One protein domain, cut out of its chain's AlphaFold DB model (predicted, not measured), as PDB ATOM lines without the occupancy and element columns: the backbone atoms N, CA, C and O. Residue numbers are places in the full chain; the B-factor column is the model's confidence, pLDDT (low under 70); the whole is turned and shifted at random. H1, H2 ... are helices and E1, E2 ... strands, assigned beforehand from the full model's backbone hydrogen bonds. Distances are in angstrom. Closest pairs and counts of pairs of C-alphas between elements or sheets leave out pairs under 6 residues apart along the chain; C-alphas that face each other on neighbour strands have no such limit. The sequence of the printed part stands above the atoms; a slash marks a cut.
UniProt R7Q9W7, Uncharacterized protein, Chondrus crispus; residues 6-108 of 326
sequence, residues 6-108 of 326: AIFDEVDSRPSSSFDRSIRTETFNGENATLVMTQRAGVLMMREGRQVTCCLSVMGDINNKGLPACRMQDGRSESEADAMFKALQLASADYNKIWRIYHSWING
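This is residues 6 to 108 of the 326 residues of an uncharacterized protein of Chondrus crispus (UniProt R7Q9W7). Picture one twisted sheet of six strands, laid side by side in chain order as the chain folds back and forth, with two helices packed over one face and no named helix over the other. H1 runs along the strands over E4 and E5, H2 turns off from its end and crosses slantwise over E5, and E1 and E2 reach out beyond both helices. The printed part has 103 residues with six named strands and then two named helices, E1 E2 E3 E4 E5 E6 H1 H2; the sheet's order is E1 - E2 - E3 - E4 - E5 - E6, all antiparallel. The class is mixed, helices and strands, and the whole is compact, with a radius of gyration of the C-alphas of 13.7 A and spans of 40 by 33 by 25 A.

Find C-alpha 10 at (100.116, 114.884, 88.941); there E1 begins and runs over residues 10 to 15. Next come E2, residues 24 to 29, and E3, residues 33 to 37. E4, residues 41 to 48, is 23.2 A long, and E5, residues 51 to 58, is 23.5 A long. E6 spans residues 69 to 74, 17.0 A. Look then for C-alpha 78 at (121.036, 114.879, 93.688), where H1, residues 78 to 92, starts its 21.2 A. H2, residues 95 to 107, covers 17.9 A and ends at C-alpha 107, (120.257, 141.286, 86.464).

The six strands form a meander, each the antiparallel neighbour of the one before, with E1 and E6 as edge strands. In the hairpin E1 and E2, N 12 and O 27 are 2.8 A apart, within hydrogen-bond range; look likewise at N 28 and O 35 between E2 and E3, 2.8 A, N 34 and O 45 between E3 and E4, 2.8 A, N 44 and O 55 between E4 and E5, 2.8 A, and N 54 and O 71 between E5 and E6, 2.9 A. H1 is on the sheet at a height of 9.3 A, along the strands at 2 degrees to E4 on the local plane; its closest C-alphas to E4 are those of Ser 92 and Ala 41, 6.0 A. H2 is on the same face at a height of 7.3 A, slantwise to E5 at 58 degrees on the local plane, only just short of across; the closest C-alphas of H2 and E5 are those of Tyr 102 and Leu 56, 6.4 A apart, and the closest of H2 and E6 are those of Ile 106 and Ala 69, 6.0 A apart. H1 and H2 touch only at the corner, Ser 92 to Ile 98, 5.3 A between C-alphas, at a steep tilt of 60 degrees, opposite ways. In H1 and H2 every O i to N i+4 pair is within hydrogen-bond range.

The two C-alphas farthest apart, those of Phe 19 and Gly 75, are 40.5 A apart. The printed part has no cut and no long link. Mean pLDDT of the printed part is 72.4; 39 residues are under 70, among them residues 13 to 24, 60 to 67 and 73 to 84.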
ATOM      1  N   ALA A   6     102.871 120.255  79.575       74.88
ATOM      2  CA  ALA A   6     102.627 118.872  79.173       74.88
ATOM      3  C   ALA A   6     103.501 117.830  79.901       74.88
ATOM      4  O   ALA A   6     103.287 116.643  79.696       74.88
ATOM      5  N   ILE A   7     104.485 118.254  80.705       77.38
ATOM      6  CA  ILE A   7     105.392 117.348  81.434       77.38
ATOM      7  C   ILE A   7     104.895 116.980  82.837       77.38
ATOM      8  O   ILE A   7     105.576 116.223  83.519       77.38
ATOM      9  N   PHE A   8     103.795 117.574  83.307       78.06
ATOM     10  CA  PHE A   8     103.274 117.332  84.652       78.06
ATOM     11  C   PHE A   8     102.068 116.401  84.590       78.06
ATOM     12  O   PHE A   8     101.063 116.728  83.959       78.06
ATOM     13  N   ASP A   9     102.166 115.283  85.299       78.12
ATOM     14  CA  ASP A   9     101.162 114.218  85.295       78.12
ATOM     15  C   ASP A   9     100.280 114.259  86.551       78.12
ATOM     16  O   ASP A   9      99.127 113.827  86.528       78.12
ATOM     17  N   GLU A  10     100.797 114.823  87.647       76.44
ATOM     18  CA  GLU A  10     100.116 114.884  88.941       76.44
ATOM     19  C   GLU A  10     100.065 116.311  89.492       76.44
ATOM     20  O   GLU A  10     101.036 117.067  89.401       76.44
ATOM     21  N   VAL A  11      98.932 116.667  90.110       76.62
ATOM     22  CA  VAL A  11      98.727 117.962  90.770       76.62
ATOM     23  C   VAL A  11      98.224 117.752  92.190       76.62
ATOM     24  O   VAL A  11      97.096 117.316  92.410       76.62
ATOM     25  N   ASP A  12      99.045 118.154  93.151       71.00
ATOM     26  CA  ASP A  12      98.732 118.150  94.572       71.00
ATOM     27  C   ASP A  12      98.478 119.576  95.057       71.00
ATOM     28  O   ASP A  12      99.351 120.443  95.000       71.00
ATOM     29  N   SER A  13      97.294 119.825  95.613       65.00
ATOM     30  CA  SER A  13      96.992 121.095  96.278       65.00
ATOM     31  C   SER A  13      97.046 120.919  97.793       65.00
ATOM     32  O   SER A  13      96.350 120.080  98.368       65.00
ATOM     33  N   ARG A  14      97.886 121.712  98.464       63.62
ATOM     34  CA  ARG A  14      97.979 121.730  99.926       63.62
ATOM     35  C   ARG A  14      97.621 123.117 100.458       63.62
ATOM     36  O   ARG A  14      98.102 124.123  99.927       63.62
ATOM     37  N   PRO A  15      96.778 123.212 101.500       54.84
ATOM     38  CA  PRO A  15      96.564 124.482 102.180       54.84
ATOM     39  C   PRO A  15      97.887 124.934 102.808       54.84
ATOM     40  O   PRO A  15      98.607 124.119 103.389       54.84
ATOM     41  N   SER A  16      98.221 126.223 102.697       53.56
ATOM     42  CA  SER A  16      99.371 126.759 103.428       53.56
ATOM     43  C   SER A  16      99.137 126.565 104.928       53.56
ATOM     44  O   SER A  16      98.008 126.694 105.402       53.56
ATOM     45  N   SER A  17     100.194 126.303 105.691       46.62
ATOM     46  CA  SER A  17     100.132 126.121 107.146       46.62
ATOM     47  C   SER A  17      99.738 127.383 107.934       46.62
ATOM     48  O   SER A  17      99.729 127.356 109.164       46.62
ATOM     49  N   SER A  18      99.412 128.494 107.262       42.69
ATOM     50  CA  SER A  18      98.927 129.707 107.917       42.69
ATOM     51  C   SER A  18      97.434 129.602 108.266       42.69
ATOM     52  O   SER A  18      96.658 128.937 107.583       42.69
ATOM     53  N   PHE A  19      97.023 130.270 109.351       40.53
ATOM     54  CA  PHE A  19      95.640 130.297 109.867       40.53
ATOM     55  C   PHE A  19      94.606 130.787 108.829       40.53
ATOM     56  O   PHE A  19      93.402 130.590 108.999       40.53
ATOM     57  N   ASP A  20      95.084 131.408 107.751       42.03
ATOM     58  CA  ASP A  20      94.300 131.913 106.641       42.03
ATOM     59  C   ASP A  20      94.267 130.867 105.510       42.03
ATOM     60  O   ASP A  20      95.194 130.717 104.710       42.03
ATOM     61  N   ARG A  21      93.169 130.099 105.453       43.91
ATOM     62  CA  ARG A  21      92.925 129.004 104.486       43.91
ATOM     63  C   ARG A  21      92.861 129.459 103.017       43.91
ATOM     64  O   ARG A  21      92.598 128.642 102.136       43.91
ATOM     65  N   SER A  22      93.040 130.751 102.752       48.41
ATOM     66  CA  SER A  22      93.002 131.346 101.418       48.41
ATOM     67  C   SER A  22      94.280 131.101 100.610       48.41
ATOM     68  O   SER A  22      94.220 131.103  99.380       48.41
ATOM     69  N   ILE A  23      95.419 130.839 101.263       54.66
ATOM     70  CA  ILE A  23      96.699 130.610 100.582       54.66
ATOM     71  C   ILE A  23      96.832 129.122 100.235       54.66
ATOM     72  O   ILE A  23      96.945 128.271 101.120       54.66
ATOM     73  N   ARG A  24      96.817 128.810  98.937       64.00
ATOM     74  CA  ARG A  24      97.017 127.457  98.396       64.00
ATOM     75  C   ARG A  24      98.419 127.338  97.807       64.00
ATOM     76  O   ARG A  24      98.857 128.235  97.086       64.00
ATOM     77  N   THR A  25      99.096 126.242  98.133       72.31
ATOM     78  CA  THR A  25     100.318 125.811  97.458       72.31
ATOM     79  C   THR A  25      99.945 124.660  96.539       72.31
ATOM     80  O   THR A  25      99.390 123.661  96.996       72.31
ATOM     81  N   GLU A  26     100.233 124.802  95.255       78.19
ATOM     82  CA  GLU A  26      99.996 123.775  94.246       78.19
ATOM     83  C   GLU A  26     101.340 123.188  93.831       78.19
ATOM     84  O   GLU A  26     102.284 123.918  93.537       78.19
ATOM     85  N   THR A  27     101.447 121.868  93.866       82.69
ATOM     86  CA  THR A  27     102.644 121.129  93.475       82.69
ATOM     87  C   THR A  27     102.297 120.289  92.263       82.69
ATOM     88  O   THR A  27     101.389 119.469  92.329       82.69
ATOM     89  N   PHE A  28     103.008 120.506  91.166       81.25
ATOM     90  CA  PHE A  28     102.878 119.753  89.932       81.25
ATOM     91  C   PHE A  28     104.105 118.858  89.815       81.25
ATOM     92  O   PHE A  28     105.236 119.356  89.817       81.25
ATOM     93  N   ASN A  29     103.882 117.552  89.734       83.56
ATOM     94  CA  ASN A  29     104.939 116.560  89.605       83.56
ATOM     95  C   ASN A  29     104.878 115.930  88.213       83.56
ATOM     96  O   ASN A  29     103.808 115.599  87.707       83.56
ATOM     97  N   GLY A  30     106.045 115.780  87.607       85.12
ATOM     98  CA  GLY A  30     106.285 115.020  86.392       85.12
ATOM     99  C   GLY A  30     107.502 114.123  86.579       85.12
ATOM    100  O   GLY A  30     108.225 114.251  87.567       85.12
ATOM    101  N   GLU A  31     107.766 113.254  85.606       81.94
ATOM    102  CA  GLU A  31     108.856 112.268  85.677       81.94
ATOM    103  C   GLU A  31     110.226 112.907  85.976       81.94
ATOM    104  O   GLU A  31     110.993 112.404  86.792       81.94
ATOM    105  N   ASN A  32     110.500 114.069  85.373       85.44
ATOM    106  CA  ASN A  32     111.775 114.784  85.493       85.44
ATOM    107  C   ASN A  32     111.618 116.253  85.908       85.44
ATOM    108  O   ASN A  32     112.570 117.034  85.829       85.44
ATOM    109  N   ALA A  33     110.419 116.658  86.328       86.44
ATOM    110  CA  ALA A  33     110.119 118.046  86.637       86.44
ATOM    111  C   ALA A  33     109.228 118.173  87.871       86.44
ATOM    112  O   ALA A  33     108.283 117.416  88.067       86.44
ATOM    113  N   THR A  34     109.497 119.184  88.686       86.44
ATOM    114  CA  THR A  34     108.660 119.529  89.834       86.44
ATOM    115  C   THR A  34     108.449 121.030  89.868       86.44
ATOM    116  O   THR A  34     109.412 121.793  89.945       86.44
ATOM    117  N   LEU A  35     107.192 121.460  89.834       84.81
ATOM    118  CA  LEU A  35     106.795 122.858  89.942       84.81
ATOM    119  C   LEU A  35     106.007 123.060  91.231       84.81
ATOM    120  O   LEU A  35     104.977 122.435  91.443       84.81
ATOM    121  N   VAL A  36     106.459 123.982  92.072       84.38
ATOM    122  CA  VAL A  36     105.715 124.444  93.243       84.38
ATOM    123  C   VAL A  36     105.250 125.864  92.982       84.38
ATOM    124  O   VAL A  36     106.061 126.782  92.859       84.38
ATOM    125  N   MET A  37     103.937 126.049  92.910       80.31
ATOM    126  CA  MET A  37     103.293 127.343  92.765       80.31
ATOM    127  C   MET A  37     102.663 127.786  94.078       80.31
ATOM    128  O   MET A  37     101.952 127.047  94.756       80.31
ATOM    129  N   THR A  38     102.902 129.042  94.414       76.56
ATOM    130  CA  THR A  38     102.228 129.767  95.486       76.56
ATOM    131  C   THR A  38     101.548 130.994  94.884       76.56
ATOM    132  O   THR A  38     101.828 131.379  93.750       76.56
ATOM    133  N   GLN A  39     100.719 131.688  95.664       73.75
ATOM    134  CA  GLN A  39     100.140 132.972  95.239       73.75
ATOM    135  C   GLN A  39     101.188 134.043  94.887       73.75
ATOM    136  O   GLN A  39     100.864 135.019  94.218       73.75
ATOM    137  N   ARG A  40     102.424 133.900  95.382       76.12
ATOM    138  CA  ARG A  40     103.479 134.920  95.295       76.12
ATOM    139  C   ARG A  40     104.575 134.564  94.302       76.12
ATOM    140  O   ARG A  40     105.204 135.462  93.757       76.12
ATOM    141  N   ALA A  41     104.841 133.282  94.090       83.56
ATOM    142  CA  ALA A  41     105.931 132.817  93.243       83.56
ATOM    143  C   ALA A  41     105.719 131.370  92.786       83.56
ATOM    144  O   ALA A  41     105.075 130.581  93.480       83.56
ATOM    145  N   GLY A  42     106.313 131.027  91.644       85.44
ATOM    146  CA  GLY A  42     106.462 129.663  91.146       85.44
ATOM    147  C   GLY A  42     107.934 129.260  91.111       85.44
ATOM    148  O   GLY A  42     108.764 130.004  90.590       85.44
ATOM    149  N   VAL A  43     108.258 128.090  91.656       86.56
ATOM    150  CA  VAL A  43     109.601 127.499  91.637       86.56
ATOM    151  C   VAL A  43     109.536 126.183  90.876       86.56
ATOM    152  O   VAL A  43     108.828 125.270  91.288       86.56
ATOM    153  N   LEU A  44     110.284 126.080  89.785       87.69
ATOM    154  CA  LEU A  44     110.377 124.891  88.943       87.69
ATOM    155  C   LEU A  44     111.783 124.305  89.044       87.69
ATOM    156  O   LEU A  44     112.763 125.038  88.950       87.69
ATOM    157  N   MET A  45     111.880 122.991  89.180       87.88
ATOM    158  CA  MET A  45     113.109 122.230  88.990       87.88
ATOM    159  C   MET A  45     112.880 121.219  87.873       87.88
ATOM    160  O   MET A  45     111.897 120.487  87.906       87.88
ATOM    161  N   MET A  46     113.784 121.173  86.901       88.44
ATOM    162  CA  MET A  46     113.831 120.168  85.841       88.44
ATOM    163  C   MET A  46     115.175 119.451  85.896       88.44
ATOM    164  O   MET A  46     116.207 120.080  86.146       88.44
ATOM    165  N   ARG A  47     115.160 118.143  85.669       86.38
ATOM    166  CA  ARG A  47     116.342 117.283  85.682       86.38
ATOM    167  C   ARG A  47     116.533 116.672  84.306       86.38
ATOM    168  O   ARG A  47     115.623 116.053  83.774       86.38
ATOM    169  N   GLU A  48     117.725 116.820  83.753       85.31
ATOM    170  CA  GLU A  48     118.093 116.213  82.477       85.31
ATOM    171  C   GLU A  48     119.450 115.518  82.647       85.31
ATOM    172  O   GLU A  48     120.527 116.107  82.533       85.31
ATOM    173  N   GLY A  49     119.406 114.245  83.052       81.50
ATOM    174  CA  GLY A  49     120.600 113.486  83.423       81.50
ATOM    175  C   GLY A  49     121.313 114.080  84.644       81.50
ATOM    176  O   GLY A  49     120.789 114.046  85.751       81.50
ATOM    177  N   ARG A  50     122.533 114.604  84.451       75.06
ATOM    178  CA  ARG A  50     123.338 115.262  85.508       75.06
ATOM    179  C   ARG A  50     123.143 116.776  85.582       75.06
ATOM    180  O   ARG A  50     123.752 117.426  86.433       75.06
ATOM    181  N   GLN A  51     122.356 117.330  84.668       79.94
ATOM    182  CA  GLN A  51     122.072 118.749  84.609       79.94
ATOM    183  C   GLN A  51     120.763 119.029  85.343       79.94
ATOM    184  O   GLN A  51     119.754 118.350  85.138       79.94
ATOM    185  N   VAL A  52     120.782 120.039  86.207       83.00
ATOM    186  CA  VAL A  52     119.595 120.499  86.926       83.00
ATOM    187  C   VAL A  52     119.326 121.941  86.544       83.00
ATOM    188  O   VAL A  52     120.184 122.814  86.687       83.00
ATOM    189  N   THR A  53     118.109 122.195  86.079       85.69
ATOM    190  CA  THR A  53     117.631 123.534  85.753       85.69
ATOM    191  C   THR A  53     116.615 123.961  86.793       85.69
ATOM    192  O   THR A  53     115.552 123.357  86.909       85.69
ATOM    193  N   CYS A  54     116.918 125.026  87.530       85.62
ATOM    194  CA  CYS A  54     115.971 125.643  88.449       85.62
ATOM    195  C   CYS A  54     115.482 126.966  87.874       85.62
ATOM    196  O   CYS A  54     116.277 127.838  87.526       85.62
ATOM    197  N   CYS A  55     114.169 127.130  87.802       85.75
ATOM    198  CA  CYS A  55     113.512 128.339  87.347       85.75
ATOM    199  C   CYS A  55     112.686 128.955  88.472       85.75
ATOM    200  O   CYS A  55     112.033 128.260  89.249       85.75
ATOM    201  N   LEU A  56     112.694 130.279  88.527       86.62
ATOM    202  CA  LEU A  56     111.947 131.076  89.480       86.62
ATOM    203  C   LEU A  56     111.086 132.093  88.736       86.62
ATOM    204  O   LEU A  56     111.570 132.809  87.862       86.62
ATOM    205  N   SER A  57     109.820 132.192  89.118       86.69
ATOM    206  CA  SER A  57     108.898 133.227  88.659       86.69
ATOM    207  C   SER A  57     108.244 133.895  89.861       86.69
ATOM    208  O   SER A  57     107.870 133.212  90.813       86.69
ATOM    209  N   VAL A  58     108.108 135.220  89.835       85.44
ATOM    210  CA  VAL A  58     107.421 135.985  90.885       85.44
ATOM    211  C   VAL A  58     106.102 136.508  90.327       85.44
ATOM    212  O   VAL A  58     106.066 137.111  89.256       85.44
ATOM    213  N   MET A  59     105.013 136.253  91.048       75.88
ATOM    214  CA  MET A  59     103.653 136.632  90.671       75.88
ATOM    215  C   MET A  59     103.317 138.013  91.250       75.88
ATOM    216  O   MET A  59     103.657 138.305  92.396       75.88
ATOM    217  N   GLY A  60     102.612 138.849  90.483       64.12
ATOM    218  CA  GLY A  60     102.102 140.145  90.957       64.12
ATOM    219  C   GLY A  60     102.930 141.378  90.583       64.12
ATOM    220  O   GLY A  60     102.564 142.482  90.982       64.12
ATOM    221  N   ASP A  61     103.997 141.233  89.795       57.72
ATOM    222  CA  ASP A  61     104.685 142.386  89.211       57.72
ATOM    223  C   ASP A  61     104.059 142.794  87.877       57.72
ATOM    224  O   ASP A  61     104.098 142.062  86.891       57.72
ATOM    225  N   ILE A  62     103.493 143.998  87.865       49.91
ATOM    226  CA  ILE A  62     102.791 144.607  86.731       49.91
ATOM    227  C   ILE A  62     103.766 144.902  85.574       49.91
ATOM    228  O   ILE A  62     103.347 144.989  84.421       49.91
ATOM    229  N   ASN A  63     105.067 145.034  85.864       49.88
ATOM    230  CA  ASN A  63     106.084 145.425  84.888       49.88
ATOM    231  C   ASN A  63     106.907 144.255  84.335       49.88
ATOM    232  O   ASN A  63     107.576 144.418  83.312       49.88
ATOM    233  N   ASN A  64     106.862 143.079  84.964       54.81
ATOM    234  CA  ASN A  64     107.545 141.901  84.448       54.81
ATOM    235  C   ASN A  64     106.616 141.117  83.528       54.81
ATOM    236  O   ASN A  64     105.521 140.713  83.909       54.81
ATOM    237  N   LYS A  65     107.083 140.831  82.307       52.88
ATOM    238  CA  LYS A  65     106.372 140.012  81.306       52.88
ATOM    239  C   LYS A  65     106.259 138.524  81.692       52.88
ATOM    240  O   LYS A  65     106.263 137.668  80.816       52.88
ATOM    241  N   GLY A  66     106.216 138.196  82.986       56.44
ATOM    242  CA  GLY A  66     106.021 136.838  83.497       56.44
ATOM    243  C   GLY A  66     107.102 135.831  83.093       56.44
ATOM    244  O   GLY A  66     106.885 134.631  83.231       56.44
ATOM    245  N   LEU A  67     108.248 136.284  82.571       66.38
ATOM    246  CA  LEU A  67     109.297 135.375  82.126       66.38
ATOM    247  C   LEU A  67     110.022 134.796  83.351       66.38
ATOM    248  O   LEU A  67     110.535 135.565  84.176       66.38
ATOM    249  N   PRO A  68     110.084 133.461  83.489       80.25
ATOM    250  CA  PRO A  68     110.812 132.833  84.576       80.25
ATOM    251  C   PRO A  68     112.316 133.062  84.401       80.25
ATOM    252  O   PRO A  68     112.860 132.941  83.299       80.25
ATOM    253  N   ALA A  69     112.985 133.368  85.507       83.81
ATOM    254  CA  ALA A  69     114.433 133.420  85.593       83.81
ATOM    255  C   ALA A  69     114.946 132.000  85.835       83.81
ATOM    256  O   ALA A  69     114.657 131.412  86.875       83.81
ATOM    257  N   CYS A  70     115.680 131.439  84.878       82.69
ATOM    258  CA  CYS A  70     116.186 130.071  84.950       82.69
ATOM    259  C   CYS A  70     117.702 130.056  85.106       82.69
ATOM    260  O   CYS A  70     118.410 130.832  84.465       82.69
ATOM    261  N   ARG A  71     118.200 129.147  85.942       77.81
ATOM    262  CA  ARG A  71     119.621 128.862  86.109       77.81
ATOM    263  C   ARG A  71     119.845 127.369  85.927       77.81
ATOM    264  O   ARG A  71     119.217 126.551  86.596       77.81
ATOM    265  N   MET A  72     120.736 127.049  85.001       77.00
ATOM    266  CA  MET A  72     121.192 125.692  84.726       77.00
ATOM    267  C   MET A  72     122.468 125.447  85.524       77.00
ATOM    268  O   MET A  72     123.307 126.342  85.630       77.00
ATOM    269  N   GLN A  73     122.600 124.266  86.116       68.94
ATOM    270  CA  GLN A  73     123.813 123.859  86.815       68.94
ATOM    271  C   GLN A  73     124.168 122.421  86.447       68.94
ATOM    272  O   GLN A  73     123.324 121.525  86.518       68.94
ATOM    273  N   ASP A  74     125.435 122.216  86.095       67.69
ATOM    274  CA  ASP A  74     125.995 120.912  85.755       67.69
ATOM    275  C   ASP A  74     126.748 120.309  86.943       67.69
ATOM    276  O   ASP A  74     127.522 120.988  87.618       67.69
ATOM    277  N   GLY A  75     126.573 119.003  87.166       54.62
ATOM    278  CA  GLY A  75     127.516 118.215  87.966       54.62
ATOM    279  C   GLY A  75     127.350 118.280  89.488       54.62
ATOM    280  O   GLY A  75     128.305 117.974  90.201       54.62
ATOM    281  N   ARG A  76     126.165 118.635  89.999       57.91
ATOM    282  CA  ARG A  76     125.840 118.494  91.431       57.91
ATOM    283  C   ARG A  76     125.359 117.089  91.786       57.91
ATOM    284  O   ARG A  76     124.829 116.369  90.941       57.91
ATOM    285  N   SER A  77     125.511 116.719  93.056       63.00
ATOM    286  CA  SER A  77     124.816 115.564  93.627       63.00
ATOM    287  C   SER A  77     123.306 115.827  93.684       63.00
ATOM    288  O   SER A  77     122.860 116.969  93.831       63.00
ATOM    289  N   GLU A  78     122.499 114.769  93.592       66.25
ATOM    290  CA  GLU A  78     121.036 114.879  93.688       66.25
ATOM    291  C   GLU A  78     120.592 115.553  94.997       66.25
ATOM    292  O   GLU A  78     119.667 116.365  94.999       66.25
ATOM    293  N   SER A  79     121.310 115.295  96.095       64.25
ATOM    294  CA  SER A  79     121.036 115.891  97.405       64.25
ATOM    295  C   SER A  79     121.230 117.407  97.426       64.25
ATOM    296  O   SER A  79     120.444 118.119  98.055       64.25
ATOM    297  N   GLU A  80     122.235 117.931  96.722       61.81
ATOM    298  CA  GLU A  80     122.441 119.375  96.613       61.81
ATOM    299  C   GLU A  80     121.367 120.043  95.752       61.81
ATOM    300  O   GLU A  80     120.902 121.136  96.088       61.81
ATOM    301  N   ALA A  81     120.952 119.391  94.664       67.12
ATOM    302  CA  ALA A  81     119.858 119.867  93.825       67.12
ATOM    303  C   ALA A  81     118.541 119.937  94.616       67.12
ATOM    304  O   ALA A  81     117.853 120.960  94.586       67.12
ATOM    305  N   ASP A  82     118.241 118.898  95.401       68.81
ATOM    306  CA  ASP A  82     117.092 118.866  96.310       68.81
ATOM    307  C   ASP A  82     117.166 119.949  97.385       68.81
ATOM    308  O   ASP A  82     116.167 120.612  97.671       68.81
ATOM    309  N   ALA A  83     118.339 120.151  97.990       63.94
ATOM    310  CA  ALA A  83     118.537 121.186  98.996       63.94
ATOM    311  C   ALA A  83     118.321 122.584  98.403       63.94
ATOM    312  O   ALA A  83     117.636 123.409  99.009       63.94
ATOM    313  N   MET A  84     118.837 122.839  97.197       66.38
ATOM    314  CA  MET A  84     118.643 124.098  96.479       66.38
ATOM    315  C   MET A  84     117.174 124.326  96.106       66.38
ATOM    316  O   MET A  84     116.656 125.433  96.263       66.38
ATOM    317  N   PHE A  85     116.475 123.286  95.655       75.31
ATOM    318  CA  PHE A  85     115.054 123.383  95.342       75.31
ATOM    319  C   PHE A  85     114.214 123.667  96.593       75.31
ATOM    320  O   PHE A  85     113.427 124.614  96.607       75.31
ATOM    321  N   LYS A  86     114.445 122.932  97.690       68.38
ATOM    322  CA  LYS A  86     113.788 123.166  98.991       68.38
ATOM    323  C   LYS A  86     114.079 124.562  99.537       68.38
ATOM    324  O   LYS A  86     113.187 125.227 100.056       68.38
ATOM    325  N   ALA A  87     115.309 125.033  99.383       65.69
ATOM    326  CA  ALA A  87     115.714 126.377  99.756       65.69
ATOM    327  C   ALA A  87     114.914 127.465  99.029       65.69
ATOM    328  O   ALA A  87     114.436 128.409  99.662       65.69
ATOM    329  N   LEU A  88     114.740 127.321  97.713       71.94
ATOM    330  CA  LEU A  88     113.942 128.244  96.905       71.94
ATOM    331  C   LEU A  88     112.460 128.185  97.277       71.94
ATOM    332  O   LEU A  88     111.824 129.230  97.408       71.94
ATOM    333  N   GLN A  89     111.923 126.986  97.529       72.81
ATOM    334  CA  GLN A  89     110.558 126.833  98.039       72.81
ATOM    335  C   GLN A  89     110.372 127.552  99.379       72.81
ATOM    336  O   GLN A  89     109.417 128.306  99.542       72.81
ATOM    337  N   LEU A  90     111.298 127.391 100.328       69.81
ATOM    338  CA  LEU A  90     111.238 128.089 101.616       69.81
ATOM    339  C   LEU A  90     111.354 129.606 101.445       69.81
ATOM    340  O   LEU A  90     110.633 130.360 102.095       69.81
ATOM    341  N   ALA A  91     112.225 130.068 100.546       68.81
ATOM    342  CA  ALA A  91     112.358 131.488 100.244       68.81
ATOM    343  C   ALA A  91     111.078 132.079  99.627       68.81
ATOM    344  O   ALA A  91     110.783 133.243  99.884       68.81
ATOM    345  N   SER A  92     110.294 131.285  98.886       73.19
ATOM    346  CA  SER A  92     109.027 131.721  98.278       73.19
ATOM    347  C   SER A  92     107.946 132.121  99.296       73.19
ATOM    348  O   SER A  92     107.026 132.866  98.955       73.19
ATOM    349  N   ALA A  93     108.079 131.698 100.561       68.38
ATOM    350  CA  ALA A  93     107.178 132.117 101.632       68.38
ATOM    351  C   ALA A  93     107.261 133.634 101.914       68.38
ATOM    352  O   ALA A  93     106.250 134.258 102.253       68.38
ATOM    353  N   ASP A  94     108.436 134.246 101.727       69.12
ATOM    354  CA  ASP A  94     108.663 135.686 101.895       69.12
ATOM    355  C   ASP A  94     108.822 136.371 100.529       69.12
ATOM    356  O   ASP A  94     109.830 136.207  99.837       69.12
ATOM    357  N   TYR A  95     107.836 137.202 100.170       77.56
ATOM    358  CA  TYR A  95     107.827 137.943  98.907       77.56
ATOM    359  C   TYR A  95     109.090 138.792  98.712       77.56
ATOM    360  O   TYR A  95     109.677 138.799  97.635       77.56
ATOM    361  N   ASN A  96     109.555 139.489  99.752       75.88
ATOM    362  CA  ASN A  96     110.710 140.377  99.627       75.88
ATOM    363  C   ASN A  96     111.994 139.588  99.377       75.88
ATOM    364  O   ASN A  96     112.877 140.040  98.644       75.88
ATOM    365  N   LYS A  97     112.110 138.413 100.001       73.88
ATOM    366  CA  LYS A  97     113.262 137.533  99.838       73.88
ATOM    367  C   LYS A  97     113.295 136.940  98.434       73.88
ATOM    368  O   LYS A  97     114.319 137.052  97.761       73.88
ATOM    369  N   ILE A  98     112.176 136.385  97.970       78.19
ATOM    370  CA  ILE A  98     112.101 135.769  96.642       78.19
ATOM    371  C   ILE A  98     112.229 136.798  95.513       78.19
ATOM    372  O   ILE A  98     112.911 136.536  94.527       78.19
ATOM    373  N   TRP A  99     111.690 138.008  95.699       83.06
ATOM    374  CA  TRP A  99     111.859 139.137  94.781       83.06
ATOM    375  C   TRP A  99     113.329 139.506  94.569       83.06
ATOM    376  O   TRP A  99     113.779 139.680  93.436       83.06
ATOM    377  N   ARG A 100     114.115 139.582  95.652       79.38
ATOM    378  CA  ARG A 100     115.558 139.867  95.562       79.38
ATOM    379  C   ARG A 100     116.315 138.768  94.822       79.38
ATOM    380  O   ARG A 100     117.204 139.093  94.043       79.38
ATOM    381  N   ILE A 101     115.972 137.501  95.061       77.88
ATOM    382  CA  ILE A 101     116.589 136.354  94.374       77.88
ATOM    383  C   ILE A 101     116.247 136.391  92.882       77.88
ATOM    384  O   ILE A 101     117.132 136.289  92.043       77.88
ATOM    385  N   TYR A 102     114.981 136.615  92.535       82.31
ATOM    386  CA  TYR A 102     114.548 136.725  91.144       82.31
ATOM    387  C   TYR A 102     115.275 137.854  90.402       82.31
ATOM    388  O   TYR A 102     115.843 137.636  89.332       82.31
ATOM    389  N   HIS A 103     115.343 139.047  90.995       79.94
ATOM    390  CA  HIS A 103     116.057 140.163  90.377       79.94
ATOM    391  C   HIS A 103     117.568 139.966  90.313       79.94
ATOM    392  O   HIS A 103     118.182 140.438  89.357       79.94
ATOM    393  N   SER A 104     118.181 139.273  91.276       76.25
ATOM    394  CA  SER A 104     119.600 138.924  91.171       76.25
ATOM    395  C   SER A 104     119.842 137.902  90.060       76.25
ATOM    396  O   SER A 104     120.847 137.997  89.365       76.25
ATOM    397  N   TRP A 105     118.905 136.982  89.821       79.38
ATOM    398  CA  TRP A 105     118.998 136.011  88.729       79.38
ATOM    399  C   TRP A 105     118.808 136.635  87.349       79.38
ATOM    400  O   TRP A 105     119.411 136.140  86.404       79.38
ATOM    401  N   ILE A 106     118.009 137.692  87.221       78.81
ATOM    402  CA  ILE A 106     117.808 138.382  85.937       78.81
ATOM    403  C   ILE A 106     118.920 139.390  85.649       78.81
ATOM    404  O   ILE A 106     119.381 139.471  84.516       78.81
ATOM    405  N   ASN A 107     119.339 140.160  86.656       73.12
ATOM    406  CA  ASN A 107     120.257 141.286  86.464       73.12
ATOM    407  C   ASN A 107     121.724 140.950  86.773       73.12
ATOM    408  O   ASN A 107     122.597 141.768  86.503       73.12
ATOM    409  N   GLY A 108     121.998 139.812  87.415       60.00
ATOM    410  CA  GLY A 108     123.345 139.416  87.816       60.00
ATOM    411  C   GLY A 108     124.038 138.534  86.778       60.00
ATOM    412  O   GLY A 108     123.516 137.479  86.412       60.00
TER     413      GLY A 108